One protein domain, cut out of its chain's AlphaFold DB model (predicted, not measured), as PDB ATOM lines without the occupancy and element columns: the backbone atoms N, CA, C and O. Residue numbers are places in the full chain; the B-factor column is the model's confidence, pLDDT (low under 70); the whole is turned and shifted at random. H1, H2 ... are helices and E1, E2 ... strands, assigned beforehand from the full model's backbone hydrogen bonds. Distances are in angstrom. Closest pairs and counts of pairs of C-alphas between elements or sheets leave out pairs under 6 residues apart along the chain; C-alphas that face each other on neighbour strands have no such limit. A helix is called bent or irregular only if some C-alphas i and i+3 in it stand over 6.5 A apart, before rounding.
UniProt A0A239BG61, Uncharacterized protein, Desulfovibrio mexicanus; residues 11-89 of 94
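This is residues 11 to 89 of the 94 residues of an uncharacterized protein of Desulfovibrio mexicanus (UniProt A0A239BG61). Two small antiparallel sheets, the three strands E1 E2 E3 and the hairpin E4 E5, stand partly face to face like a loose sandwich, with H1 and H3 along one open side of it. H2 lies beyond those two helices, farther from the strands, and H4 follows E5 at the opposite extreme of the domain. The printed part has 79 residues with four named helices and five named strands, in the order H1 H2 H3 E1 E2 E3 E4 E5 H4; the class is mixed, helices and strands. The whole is compact, with a radius of gyration of the C-alphas of 12.0 A and spans of 33 by 27 by 21 A.

The larger sheet holds E1, residues 43 to 46, E2, residues 49 to 54 and 15.9 A long, and E3, residues 58 to 62 and 12.6 A long. The smaller holds E4, residues 66 to 70, 13.2 A, and E5, residues 76 to 80, 13.5 A. H1, residues 13 to 21, is 12.5 A long and begins at C-alpha 13 (112.565, 98.421, 111.640). H2 is residues 24 to 29, H3 residues 32 to 39, and H4 residues 81 to 88, ending at C-alpha 88 (105.639, 83.012, 109.921). H2 is only just irregular: C-alphas 25 and 28 are 7.0 A apart.

E1, E2 and E3 form a meander, each strand the antiparallel neighbour of the one before, with E1 and E3 as edge strands. In the hairpin E1 and E2, N 44 and O 51 are within hydrogen-bond range at 2.8 A; in the hairpin E2 and E3, N 52 and O 60 are at 2.9 A. H1 and H3 are on the same face of this sheet, at heights of 7.8 A and 5.8 A. The closest C-alphas of H1 and E1 are Glu 17 and Ile 45, 6.8 A; those of H3 and E1 are Ala 37 and Val 43, 5.7 A. H1 and H2 touch only at the corner, Val 19 and Ala 26 having the closest C-alphas, 5.0 A. H2 and H3 are close but not clearly touching, with C-alphas of Trp 27 and Arg 35 7.5 A apart. In the hairpin E4 and E5, N 67 and O 79 are within hydrogen-bond range at 2.8 A. Residues 11 to 12 pair antiparallel with residues 67 to 68 of E4. The closest C-alphas of E2 and E5 are Leu 54 and Phe 76, 6.7 A; those of E4 and H4 are Asp 66 and Ala 81, 5.3 A. H4 and H1 are apart. In H1, H3 and H4 every O i to N i+4 pair is within hydrogen-bond range; in H2 it is 0 of 2, with 2 of 3 O i to N i+3 pairs within range.

The C-alphas farthest apart are those of Thr 25 and Thr 86, 33.3 A. The printed part has no cut, and its links are tight. Mean pLDDT of the printed part is 76.0; it is under 70 at residues 19 to 28, 47 to 48, 55 to 57, 73 to 74 and 85 to 89.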
ATOM      1  N   VAL A  11     112.691  93.246 106.352       83.19
ATOM      2  CA  VAL A  11     113.691  93.918 107.192       83.19
ATOM      3  C   VAL A  11     113.034  94.343 108.503       83.19
ATOM      4  O   VAL A  11     111.864  94.728 108.522       83.19
ATOM      5  N   ARG A  12     113.761  94.253 109.618       81.69
ATOM      6  CA  ARG A  12     113.263  94.756 110.902       81.69
ATOM      7  C   ARG A  12     113.479  96.257 110.976       81.69
ATOM      8  O   ARG A  12     114.558  96.740 110.640       81.69
ATOM      9  N   ALA A  13     112.483  96.975 111.480       80.06
ATOM     10  CA  ALA A  13     112.565  98.421 111.640       80.06
ATOM     11  C   ALA A  13     113.753  98.840 112.525       80.06
ATOM     12  O   ALA A  13     114.530  99.702 112.134       80.06
ATOM     13  N   VAL A  14     113.989  98.141 113.644       79.56
ATOM     14  CA  VAL A  14     115.145  98.400 114.521       79.56
ATOM     15  C   VAL A  14     116.501  98.293 113.812       79.56
ATOM     16  O   VAL A  14     117.410  99.058 114.129       79.56
ATOM     17  N   ASP A  15     116.654  97.387 112.841       77.62
ATOM     18  CA  ASP A  15     117.918  97.231 112.111       77.62
ATOM     19  C   ASP A  15     118.135  98.434 111.178       77.62
ATOM     20  O   ASP A  15     119.236  98.980 111.105       77.62
ATOM     21  N   ALA A  16     117.069  98.909 110.529       74.75
ATOM     22  CA  ALA A  16     117.096 100.114 109.705       74.75
ATOM     23  C   ALA A  16     117.304 101.402 110.531       74.75
ATOM     24  O   ALA A  16     118.083 102.263 110.120       74.75
ATOM     25  N   GLU A  17     116.706 101.516 111.719       73.69
ATOM     26  CA  GLU A  17     116.961 102.625 112.657       73.69
ATOM     27  C   GLU A  17     118.411 102.626 113.160       73.69
ATOM     28  O   GLU A  17     119.074 103.666 113.188       73.69
ATOM     29  N   THR A  18     118.941 101.448 113.502       71.56
ATOM     30  CA  THR A  18     120.322 101.291 113.981       71.56
ATOM     31  C   THR A  18     121.331 101.726 112.920       71.56
ATOM     32  O   THR A  18     122.329 102.367 113.247       71.56
ATOM     33  N   VAL A  19     121.062 101.436 111.644       69.44
ATOM     34  CA  VAL A  19     121.918 101.840 110.520       69.44
ATOM     35  C   VAL A  19     121.992 103.361 110.366       69.44
ATOM     36  O   VAL A  19     123.050 103.886 110.024       69.44
ATOM     37  N   PHE A  20     120.913 104.086 110.665       69.88
ATOM     38  CA  PHE A  20     120.950 105.549 110.703       69.88
ATOM     39  C   PHE A  20     121.758 106.057 111.907       69.88
ATOM     40  O   PHE A  20     122.611 106.933 111.758       69.88
ATOM     41  N   ALA A  21     121.543 105.473 113.089       66.69
ATOM     42  CA  ALA A  21     122.243 105.857 114.315       66.69
ATOM     43  C   ALA A  21     123.762 105.590 114.266       66.69
ATOM     44  O   ALA A  21     124.537 106.341 114.855       66.69
ATOM     45  N   GLN A  22     124.199 104.545 113.555       65.31
ATOM     46  CA  GLN A  22     125.611 104.151 113.425       65.31
ATOM     47  C   GLN A  22     126.341 104.801 112.235       65.31
ATOM     48  O   GLN A  22     127.493 104.458 111.971       65.31
ATOM     49  N   ALA A  23     125.707 105.774 111.571       55.59
ATOM     50  CA  ALA A  23     126.168 106.413 110.339       55.59
ATOM     51  C   ALA A  23     126.223 105.466 109.122       55.59
ATOM     52  O   ALA A  23     126.145 104.241 109.214       55.59
ATOM     53  N   THR A  24     126.332 106.064 107.934       56.78
ATOM     54  CA  THR A  24     126.144 105.456 106.603       56.78
ATOM     55  C   THR A  24     126.974 104.194 106.297       56.78
ATOM     56  O   THR A  24     126.712 103.496 105.320       56.78
ATOM     57  N   THR A  25     127.944 103.842 107.136       58.09
ATOM     58  CA  THR A  25     128.784 102.641 107.022       58.09
ATOM     59  C   THR A  25     128.034 101.331 107.281       58.09
ATOM     60  O   THR A  25     128.447 100.293 106.769       58.09
ATOM     61  N   ALA A  26     126.905 101.356 107.997       64.94
ATOM     62  CA  ALA A  26     126.098 100.158 108.253       64.94
ATOM     63  C   ALA A  26     125.084  99.836 107.131       64.94
ATOM     64  O   ALA A  26     124.411  98.808 107.184       64.94
ATOM     65  N   TRP A  27     125.001 100.657 106.075       67.50
ATOM     66  CA  TRP A  27     124.070 100.458 104.951       67.50
ATOM     67  C   TRP A  27     124.276  99.124 104.233       67.50
ATOM     68  O   TRP A  27     123.318  98.540 103.731       67.50
ATOM     69  N   GLY A  28     125.507  98.603 104.234       67.44
ATOM     70  CA  GLY A  28     125.821  97.279 103.694       67.44
ATOM     71  C   GLY A  28     125.076  96.129 104.385       67.44
ATOM     72  O   GLY A  28     124.878  95.090 103.759       67.44
ATOM     73  N   ASN A  29     124.611  96.328 105.623       73.69
ATOM     74  CA  ASN A  29     123.851  95.330 106.379       73.69
ATOM     75  C   ASN A  29     122.367  95.296 105.985       73.69
ATOM     76  O   ASN A  29     121.672  94.336 106.315       73.69
ATOM     77  N   LEU A  30     121.873  96.321 105.280       78.19
ATOM     78  CA  LEU A  30     120.491  96.366 104.817       78.19
ATOM     79  C   LEU A  30     120.332  95.660 103.464       78.19
ATOM     80  O   LEU A  30     121.199  95.776 102.580       78.19
ATOM     81  N   PRO A  31     119.193  94.976 103.252       80.69
ATOM     82  CA  PRO A  31     118.887  94.364 101.971       80.69
ATOM     83  C   PRO A  31     118.957  95.376 100.822       80.69
ATOM     84  O   PRO A  31     118.484  96.506 100.945       80.69
ATOM     85  N   THR A  32     119.494  94.959  99.673       81.75
ATOM     86  CA  THR A  32     119.661  95.830  98.496       81.75
ATOM     87  C   THR A  32     118.344  96.458  98.035       81.75
ATOM     88  O   THR A  32     118.328  97.617  97.641       81.75
ATOM     89  N   TRP A  33     117.225  95.732  98.138       79.56
ATOM     90  CA  TRP A  33     115.899  96.256  97.783       79.56
ATOM     91  C   TRP A  33     115.449  97.404  98.695       79.56
ATOM     92  O   TRP A  33     114.777  98.317  98.234       79.56
ATOM     93  N   PHE A  34     115.818  97.361  99.977       83.25
ATOM     94  CA  PHE A  34     115.436  98.381 100.952       83.25
ATOM     95  C   PHE A  34     116.282  99.640 100.772       83.25
ATOM     96  O   PHE A  34     115.773 100.750 100.872       83.25
ATOM     97  N   ARG A  35     117.563  99.461 100.427       80.81
ATOM     98  CA  ARG A  35     118.437 100.565 100.018       80.81
ATOM     99  C   ARG A  35     117.923 101.258  98.763       80.81
ATOM    100  O   ARG A  35     117.767 102.469  98.799       80.81
ATOM    101  N   ALA A  36     117.581 100.491  97.727       81.94
ATOM    102  CA  ALA A  36     116.987 101.042  96.513       81.94
ATOM    103  C   ALA A  36     115.714 101.842  96.836       81.94
ATOM    104  O   ALA A  36     115.613 103.002  96.470       81.94
ATOM    105  N   ALA A  37     114.805 101.278  97.639       82.56
ATOM    106  CA  ALA A  37     113.588 101.970  98.059       82.56
ATOM    107  C   ALA A  37     113.855 103.279  98.832       82.56
ATOM    108  O   ALA A  37     113.113 104.246  98.689       82.56
ATOM    109  N   TYR A  38     114.917 103.339  99.635       83.00
ATOM    110  CA  TYR A  38     115.340 104.589 100.261       83.00
ATOM    111  C   TYR A  38     115.901 105.594  99.246       83.00
ATOM    112  O   TYR A  38     115.546 106.768  99.293       83.00
ATOM    113  N   GLU A  39     116.770 105.154  98.332       82.75
ATOM    114  CA  GLU A  39     117.378 106.013  97.303       82.75
ATOM    115  C   GLU A  39     116.330 106.585  96.337       82.75
ATOM    116  O   GLU A  39     116.439 107.734  95.915       82.75
ATOM    117  N   ASP A  40     115.289 105.807  96.042       83.25
ATOM    118  CA  ASP A  40     114.116 106.215  95.269       83.25
ATOM    119  C   ASP A  40     113.188 107.184  96.031       83.25
ATOM    120  O   ASP A  40     112.321 107.815  95.429       83.25
ATOM    121  N   GLY A  41     113.361 107.329  97.350       81.06
ATOM    122  CA  GLY A  41     112.514 108.161  98.205       81.06
ATOM    123  C   GLY A  41     111.209 107.492  98.650       81.06
ATOM    124  O   GLY A  41     110.370 108.158  99.250       81.06
ATOM    125  N   ASP A  42     111.041 106.189  98.411       83.62
ATOM    126  CA  ASP A  42     109.899 105.404  98.893       83.62
ATOM    127  C   ASP A  42     110.010 105.072 100.398       83.62
ATOM    128  O   ASP A  42     109.027 104.713 101.048       83.62
ATOM    129  N   VAL A  43     111.206 105.199 100.980       85.31
ATOM    130  CA  VAL A  43     111.467 104.985 102.409       85.31
ATOM    131  C   VAL A  43     112.204 106.183 102.987       85.31
ATOM    132  O   VAL A  43     113.252 106.575 102.484       85.31
ATOM    133  N   LEU A  44     111.709 106.721 104.101       84.88
ATOM    134  CA  LEU A  44     112.406 107.737 104.884       84.88
ATOM    135  C   LEU A  44     112.786 107.159 106.241       84.88
ATOM    136  O   LEU A  44     111.943 106.659 106.978       84.88
ATOM    137  N   ILE A  45     114.061 107.255 106.593       78.75
ATOM    138  CA  ILE A  45     114.581 106.772 107.873       78.75
ATOM    139  C   ILE A  45     114.990 107.996 108.685       78.75
ATOM    140  O   ILE A  45     115.908 108.723 108.313       78.75
ATOM    141  N   GLY A  46     114.272 108.253 109.774       72.94
ATOM    142  CA  GLY A  46     114.624 109.248 110.778       72.94
ATOM    143  C   GLY A  46     115.289 108.606 111.994       72.94
ATOM    144  O   GLY A  46     115.256 107.393 112.175       72.94
ATOM    145  N   ALA A  47     115.842 109.435 112.881       68.31
ATOM    146  CA  ALA A  47     116.563 108.972 114.072       68.31
ATOM    147  C   ALA A  47     115.731 108.106 115.039       68.31
ATOM    148  O   ALA A  47     116.301 107.372 115.838       68.31
ATOM    149  N   THR A  48     114.402 108.219 115.003       68.69
ATOM    150  CA  THR A  48     113.487 107.533 115.935       68.69
ATOM    151  C   THR A  48     112.277 106.904 115.247       68.69
ATOM    152  O   THR A  48     111.314 106.552 115.922       68.69
ATOM    153  N   ARG A  49     112.238 106.901 113.910       75.06
ATOM    154  CA  ARG A  49     111.085 106.424 113.136       75.06
ATOM    155  C   ARG A  49     111.460 106.149 111.697       75.06
ATOM    156  O   ARG A  49     112.274 106.867 111.122       75.06
ATOM    157  N   ILE A  50     110.788 105.178 111.101       84.00
ATOM    158  CA  ILE A  50     110.855 104.907 109.667       84.00
ATOM    159  C   ILE A  50     109.488 105.229 109.072       84.00
ATOM    160  O   ILE A  50     108.465 104.881 109.652       84.00
ATOM    161  N   LEU A  51     109.467 105.900 107.928       86.69
ATOM    162  CA  LEU A  51     108.268 106.168 107.151       86.69
ATOM    163  C   LEU A  51     108.361 105.408 105.830       86.69
ATOM    164  O   LEU A  51     109.383 105.465 105.147       86.69
ATOM    165  N   LEU A  52     107.286 104.724 105.464       86.94
ATOM    166  CA  LEU A  52     107.159 104.029 104.185       86.94
ATOM    167  C   LEU A  52     106.110 104.722 103.333       86.94
ATOM    168  O   LEU A  52     105.001 104.979 103.804       86.94
ATOM    169  N   HIS A  53     106.452 104.999 102.085       83.38
ATOM    170  CA  HIS A  53     105.529 105.528 101.106       83.38
ATOM    171  C   HIS A  53     104.633 104.398 100.588       83.38
ATOM    172  O   HIS A  53     105.100 103.369 100.105       83.38
ATOM    173  N   LEU A  54     103.324 104.575 100.727       77.50
ATOM    174  CA  LEU A  54     102.312 103.682 100.176       77.50
ATOM    175  C   LEU A  54     101.812 104.247  98.838       77.50
ATOM    176  O   LEU A  54     101.702 105.465  98.701       77.50
ATOM    177  N   ASP A  55     101.384 103.370  97.920       68.25
ATOM    178  CA  ASP A  55     100.851 103.618  96.554       68.25
ATOM    179  C   ASP A  55      99.860 104.793  96.361       68.25
ATOM    180  O   ASP A  55      99.511 105.150  95.240       68.25
ATOM    181  N   LYS A  56      99.353 105.403  97.436       62.03
ATOM    182  CA  LYS A  56      98.365 106.493  97.408       62.03
ATOM    183  C   LYS A  56      98.857 107.800  98.040       62.03
ATOM    184  O   LYS A  56      98.030 108.580  98.502       62.03
ATOM    185  N   GLY A  57     100.170 108.030  98.111       66.19
ATOM    186  CA  GLY A  57     100.728 109.249  98.715       66.19
ATOM    187  C   GLY A  57     100.668 109.271 100.245       66.19
ATOM    188  O   GLY A  57     100.858 110.318 100.860       66.19
ATOM    189  N   ASN A  58     100.363 108.128 100.867       80.00
ATOM    190  CA  ASN A  58     100.270 108.011 102.317       80.00
ATOM    191  C   ASN A  58     101.601 107.518 102.874       80.00
ATOM    192  O   ASN A  58     102.150 106.538 102.377       80.00
ATOM    193  N   TRP A  59     102.066 108.158 103.940       85.69
ATOM    194  CA  TRP A  59     103.224 107.704 104.696       85.69
ATOM    195  C   TRP A  59     102.765 106.859 105.876       85.69
ATOM    196  O   TRP A  59     101.914 107.285 106.659       85.69
ATOM    197  N   LEU A  60     103.329 105.665 106.003       85.81
ATOM    198  CA  LEU A  60     103.109 104.792 107.144       85.81
ATOM    199  C   LEU A  60     104.306 104.879 108.084       85.81
ATOM    200  O   LEU A  60     105.418 104.535 107.687       85.81
ATOM    201  N   GLU A  61     104.072 105.319 109.318       87.31
ATOM    202  CA  GLU A  61     105.086 105.255 110.370       87.31
ATOM    203  C   GLU A  61     105.228 103.814 110.867       87.31
ATOM    204  O   GLU A  61     104.249 103.153 111.218       87.31
ATOM    205  N   VAL A  62     106.463 103.325 110.851       84.75
ATOM    206  CA  VAL A  62     106.846 101.985 111.279       84.75
ATOM    207  C   VAL A  62     107.424 102.084 112.680       84.75
ATOM    208  O   VAL A  62     108.319 102.896 112.926       84.75
ATOM    209  N   SER A  63     106.948 101.238 113.593       83.12
ATOM    210  CA  SER A  63     107.544 101.150 114.924       83.12
ATOM    211  C   SER A  63     108.802 100.285 114.881       83.12
ATOM    212  O   SER A  63     108.845  99.291 114.160       83.12
ATOM    213  N   SER A  64     109.790 100.578 115.724       75.56
ATOM    214  CA  SER A  64     111.045  99.809 115.836       75.56
ATOM    215  C   SER A  64     110.852  98.302 116.068       75.56
ATOM    216  O   SER A  64     111.679  97.478 115.665       75.56
ATOM    217  N   GLY A  65     109.729  97.919 116.683       76.75
ATOM    218  CA  GLY A  65     109.317  96.531 116.907       76.75
ATOM    219  C   GLY A  65     108.633  95.842 115.720       76.75
ATOM    220  O   GLY A  65     108.279  94.667 115.839       76.75
ATOM    221  N   ASP A  66     108.427  96.527 114.600       83.69
ATOM    222  CA  ASP A  66     107.726  95.991 113.441       83.69
ATOM    223  C   ASP A  66     108.687  95.433 112.377       83.69
ATOM    224  O   ASP A  66     109.889  95.717 112.330       83.69
ATOM    225  N   TYR A  67     108.123  94.603 111.506       83.25
ATOM    226  CA  TYR A  67     108.765  94.073 110.314       83.25
ATOM    227  C   TYR A  67     108.188  94.765 109.088       83.25
ATOM    228  O   TYR A  67     106.970  94.849 108.916       83.25
ATOM    229  N   ILE A  68     109.082  95.216 108.220       85.44
ATOM    230  CA  ILE A  68     108.762  95.774 106.915       85.44
ATOM    231  C   ILE A  68     108.883  94.641 105.905       85.44
ATOM    232  O   ILE A  68     109.914  93.973 105.834       85.44
ATOM    233  N   ILE A  69     107.824  94.421 105.141       83.69
ATOM    234  CA  ILE A  69     107.707  93.403 104.107       83.69
ATOM    235  C   ILE A  69     107.601  94.103 102.758       83.69
ATOM    236  O   ILE A  69     106.856  95.070 102.615       83.69
ATOM    237  N   CYS A  70     108.349  93.609 101.779       79.81
ATOM    238  CA  CYS A  70     108.222  93.991 100.383       79.81
ATOM    239  C   CYS A  70     107.595  92.824  99.610       79.81
ATOM    240  O   CYS A  70     108.224  91.775  99.440       79.81
ATOM    241  N   ASP A  71     106.347  93.007  99.173       72.00
ATOM    242  CA  ASP A  71     105.540  91.993  98.477       72.00
ATOM    243  C   ASP A  71     105.839  91.915  96.958       72.00
ATOM    244  O   ASP A  71     105.221  91.112  96.263       72.00
ATOM    245  N   GLY A  72     106.767  92.711  96.407       71.19
ATOM    246  CA  GLY A  72     107.065  92.705  94.963       71.19
ATOM    247  C   GLY A  72     107.470  94.071  94.419       71.19
ATOM    248  O   GLY A  72     108.432  94.642  94.923       71.19
ATOM    249  N   ASP A  73     106.761  94.569  93.395       66.38
ATOM    250  CA  ASP A  73     106.869  95.896  92.746       66.38
ATOM    251  C   ASP A  73     106.730  97.079  93.733       66.38
ATOM    252  O   ASP A  73     105.822  97.895  93.641       66.38
ATOM    253  N   ARG A  74     107.613  97.165  94.733       65.00
ATOM    254  CA  ARG A  74     107.664  98.215  95.764       65.00
ATOM    255  C   ARG A  74     106.406  98.349  96.633       65.00
ATOM    256  O   ARG A  74     106.251  99.328  97.350       65.00
ATOM    257  N   ALA A  75     105.548  97.333  96.660       75.50
ATOM    258  CA  ALA A  75     104.446  97.272  97.610       75.50
ATOM    259  C   ALA A  75     104.981  96.965  99.021       75.50
ATOM    260  O   ALA A  75     105.307  95.816  99.337       75.50
ATOM    261  N   PHE A  76     105.077  97.996  99.867       81.94
ATOM    262  CA  PHE A  76     105.485  97.842 101.261       81.94
ATOM    263  C   PHE A  76     104.304  97.530 102.171       81.94
ATOM    264  O   PHE A  76     103.224  98.120 102.082       81.94
ATOM    265  N   ARG A  77     104.537  96.622 103.113       79.94
ATOM    266  CA  ARG A  77     103.609  96.273 104.184       79.94
ATOM    267  C   ARG A  77     104.347  96.234 105.505       79.94
ATOM    268  O   ARG A  77     105.510  95.857 105.568       79.94
ATOM    269  N   VAL A  78     103.652  96.599 106.574       82.12
ATOM    270  CA  VAL A  78     104.193  96.539 107.931       82.12
ATOM    271  C   VAL A  78     103.389  95.534 108.724       82.12
ATOM    272  O   VAL A  78     102.156  95.544 108.711       82.12
ATOM    273  N   ILE A  79     104.095  94.655 109.419       81.75
ATOM    274  CA  ILE A  79     103.505  93.679 110.320       81.75
ATOM    275  C   ILE A  79     104.229  93.744 111.659       81.75
ATOM    276  O   ILE A  79     105.455  93.788 111.718       81.75
ATOM    277  N   SER A  80     103.478  93.740 112.756       82.25
ATOM    278  CA  SER A  80     104.087  93.767 114.085       82.25
ATOM    279  C   SER A  80     104.832  92.476 114.391       82.25
ATOM    280  O   SER A  80     104.438  91.416 113.909       82.25
ATOM    281  N   ALA A  81     105.869  92.520 115.236       77.06
ATOM    282  CA  ALA A  81     106.617  91.317 115.620       77.06
ATOM    283  C   ALA A  81     105.717  90.174 116.120       77.06
ATOM    284  O   ALA A  81     105.962  89.016 115.789       77.06
ATOM    285  N   ALA A  82     104.658  90.487 116.873       73.94
ATOM    286  CA  ALA A  82     103.691  89.493 117.336       73.94
ATOM    287  C   ALA A  82     102.965  88.817 116.162       73.94
ATOM    288  O   ALA A  82     102.933  87.593 116.077       73.94
ATOM    289  N   LYS A  83     102.448  89.608 115.211       74.38
ATOM    290  CA  LYS A  83     101.774  89.089 114.014       74.38
ATOM    291  C   LYS A  83     102.744  88.383 113.068       74.38
ATOM    292  O   LYS A  83     102.361  87.388 112.472       74.38
ATOM    293  N   PHE A  84     103.984  88.855 112.959       72.88
ATOM    294  CA  PHE A  84     105.038  88.219 112.173       72.88
ATOM    295  C   PHE A  84     105.360  86.832 112.725       72.88
ATOM    296  O   PHE A  84     105.388  85.860 111.980       72.88
ATOM    297  N   GLN A  85     105.515  86.705 114.044       68.62
ATOM    298  CA  GLN A  85     105.681  85.399 114.670       68.62
ATOM    299  C   GLN A  85     104.446  84.521 114.446       68.62
ATOM    300  O   GLN A  85     104.591  83.388 114.027       68.62
ATOM    301  N   THR A  86     103.223  85.012 114.623       68.75
ATOM    302  CA  THR A  86     102.032  84.182 114.366       68.75
ATOM    303  C   THR A  86     101.885  83.768 112.894       68.75
ATOM    304  O   THR A  86     101.476  82.645 112.620       68.75
ATOM    305  N   ALA A  87     102.223  84.646 111.948       65.25
ATOM    306  CA  ALA A  87     102.081  84.402 110.513       65.25
ATOM    307  C   ALA A  87     103.217  83.548 109.923       65.25
ATOM    308  O   ALA A  87     102.983  82.808 108.972       65.25
ATOM    309  N   TYR A  88     104.432  83.640 110.479       65.69
ATOM    310  CA  TYR A  88     105.639  83.012 109.921       65.69
ATOM    311  C   TYR A  88     106.328  82.003 110.865       65.69
ATOM    312  O   TYR A  88     107.264  81.325 110.444       65.69
ATOM    313  N   LYS A  89     105.878  81.835 112.119       53.62
ATOM    314  CA  LYS A  89     106.421  80.870 113.097       53.62
ATOM    315  C   LYS A  89     105.472  79.678 113.278       53.62
ATOM    316  O   LYS A  89     104.788  79.583 114.288       53.62
TER     317      LYS A  89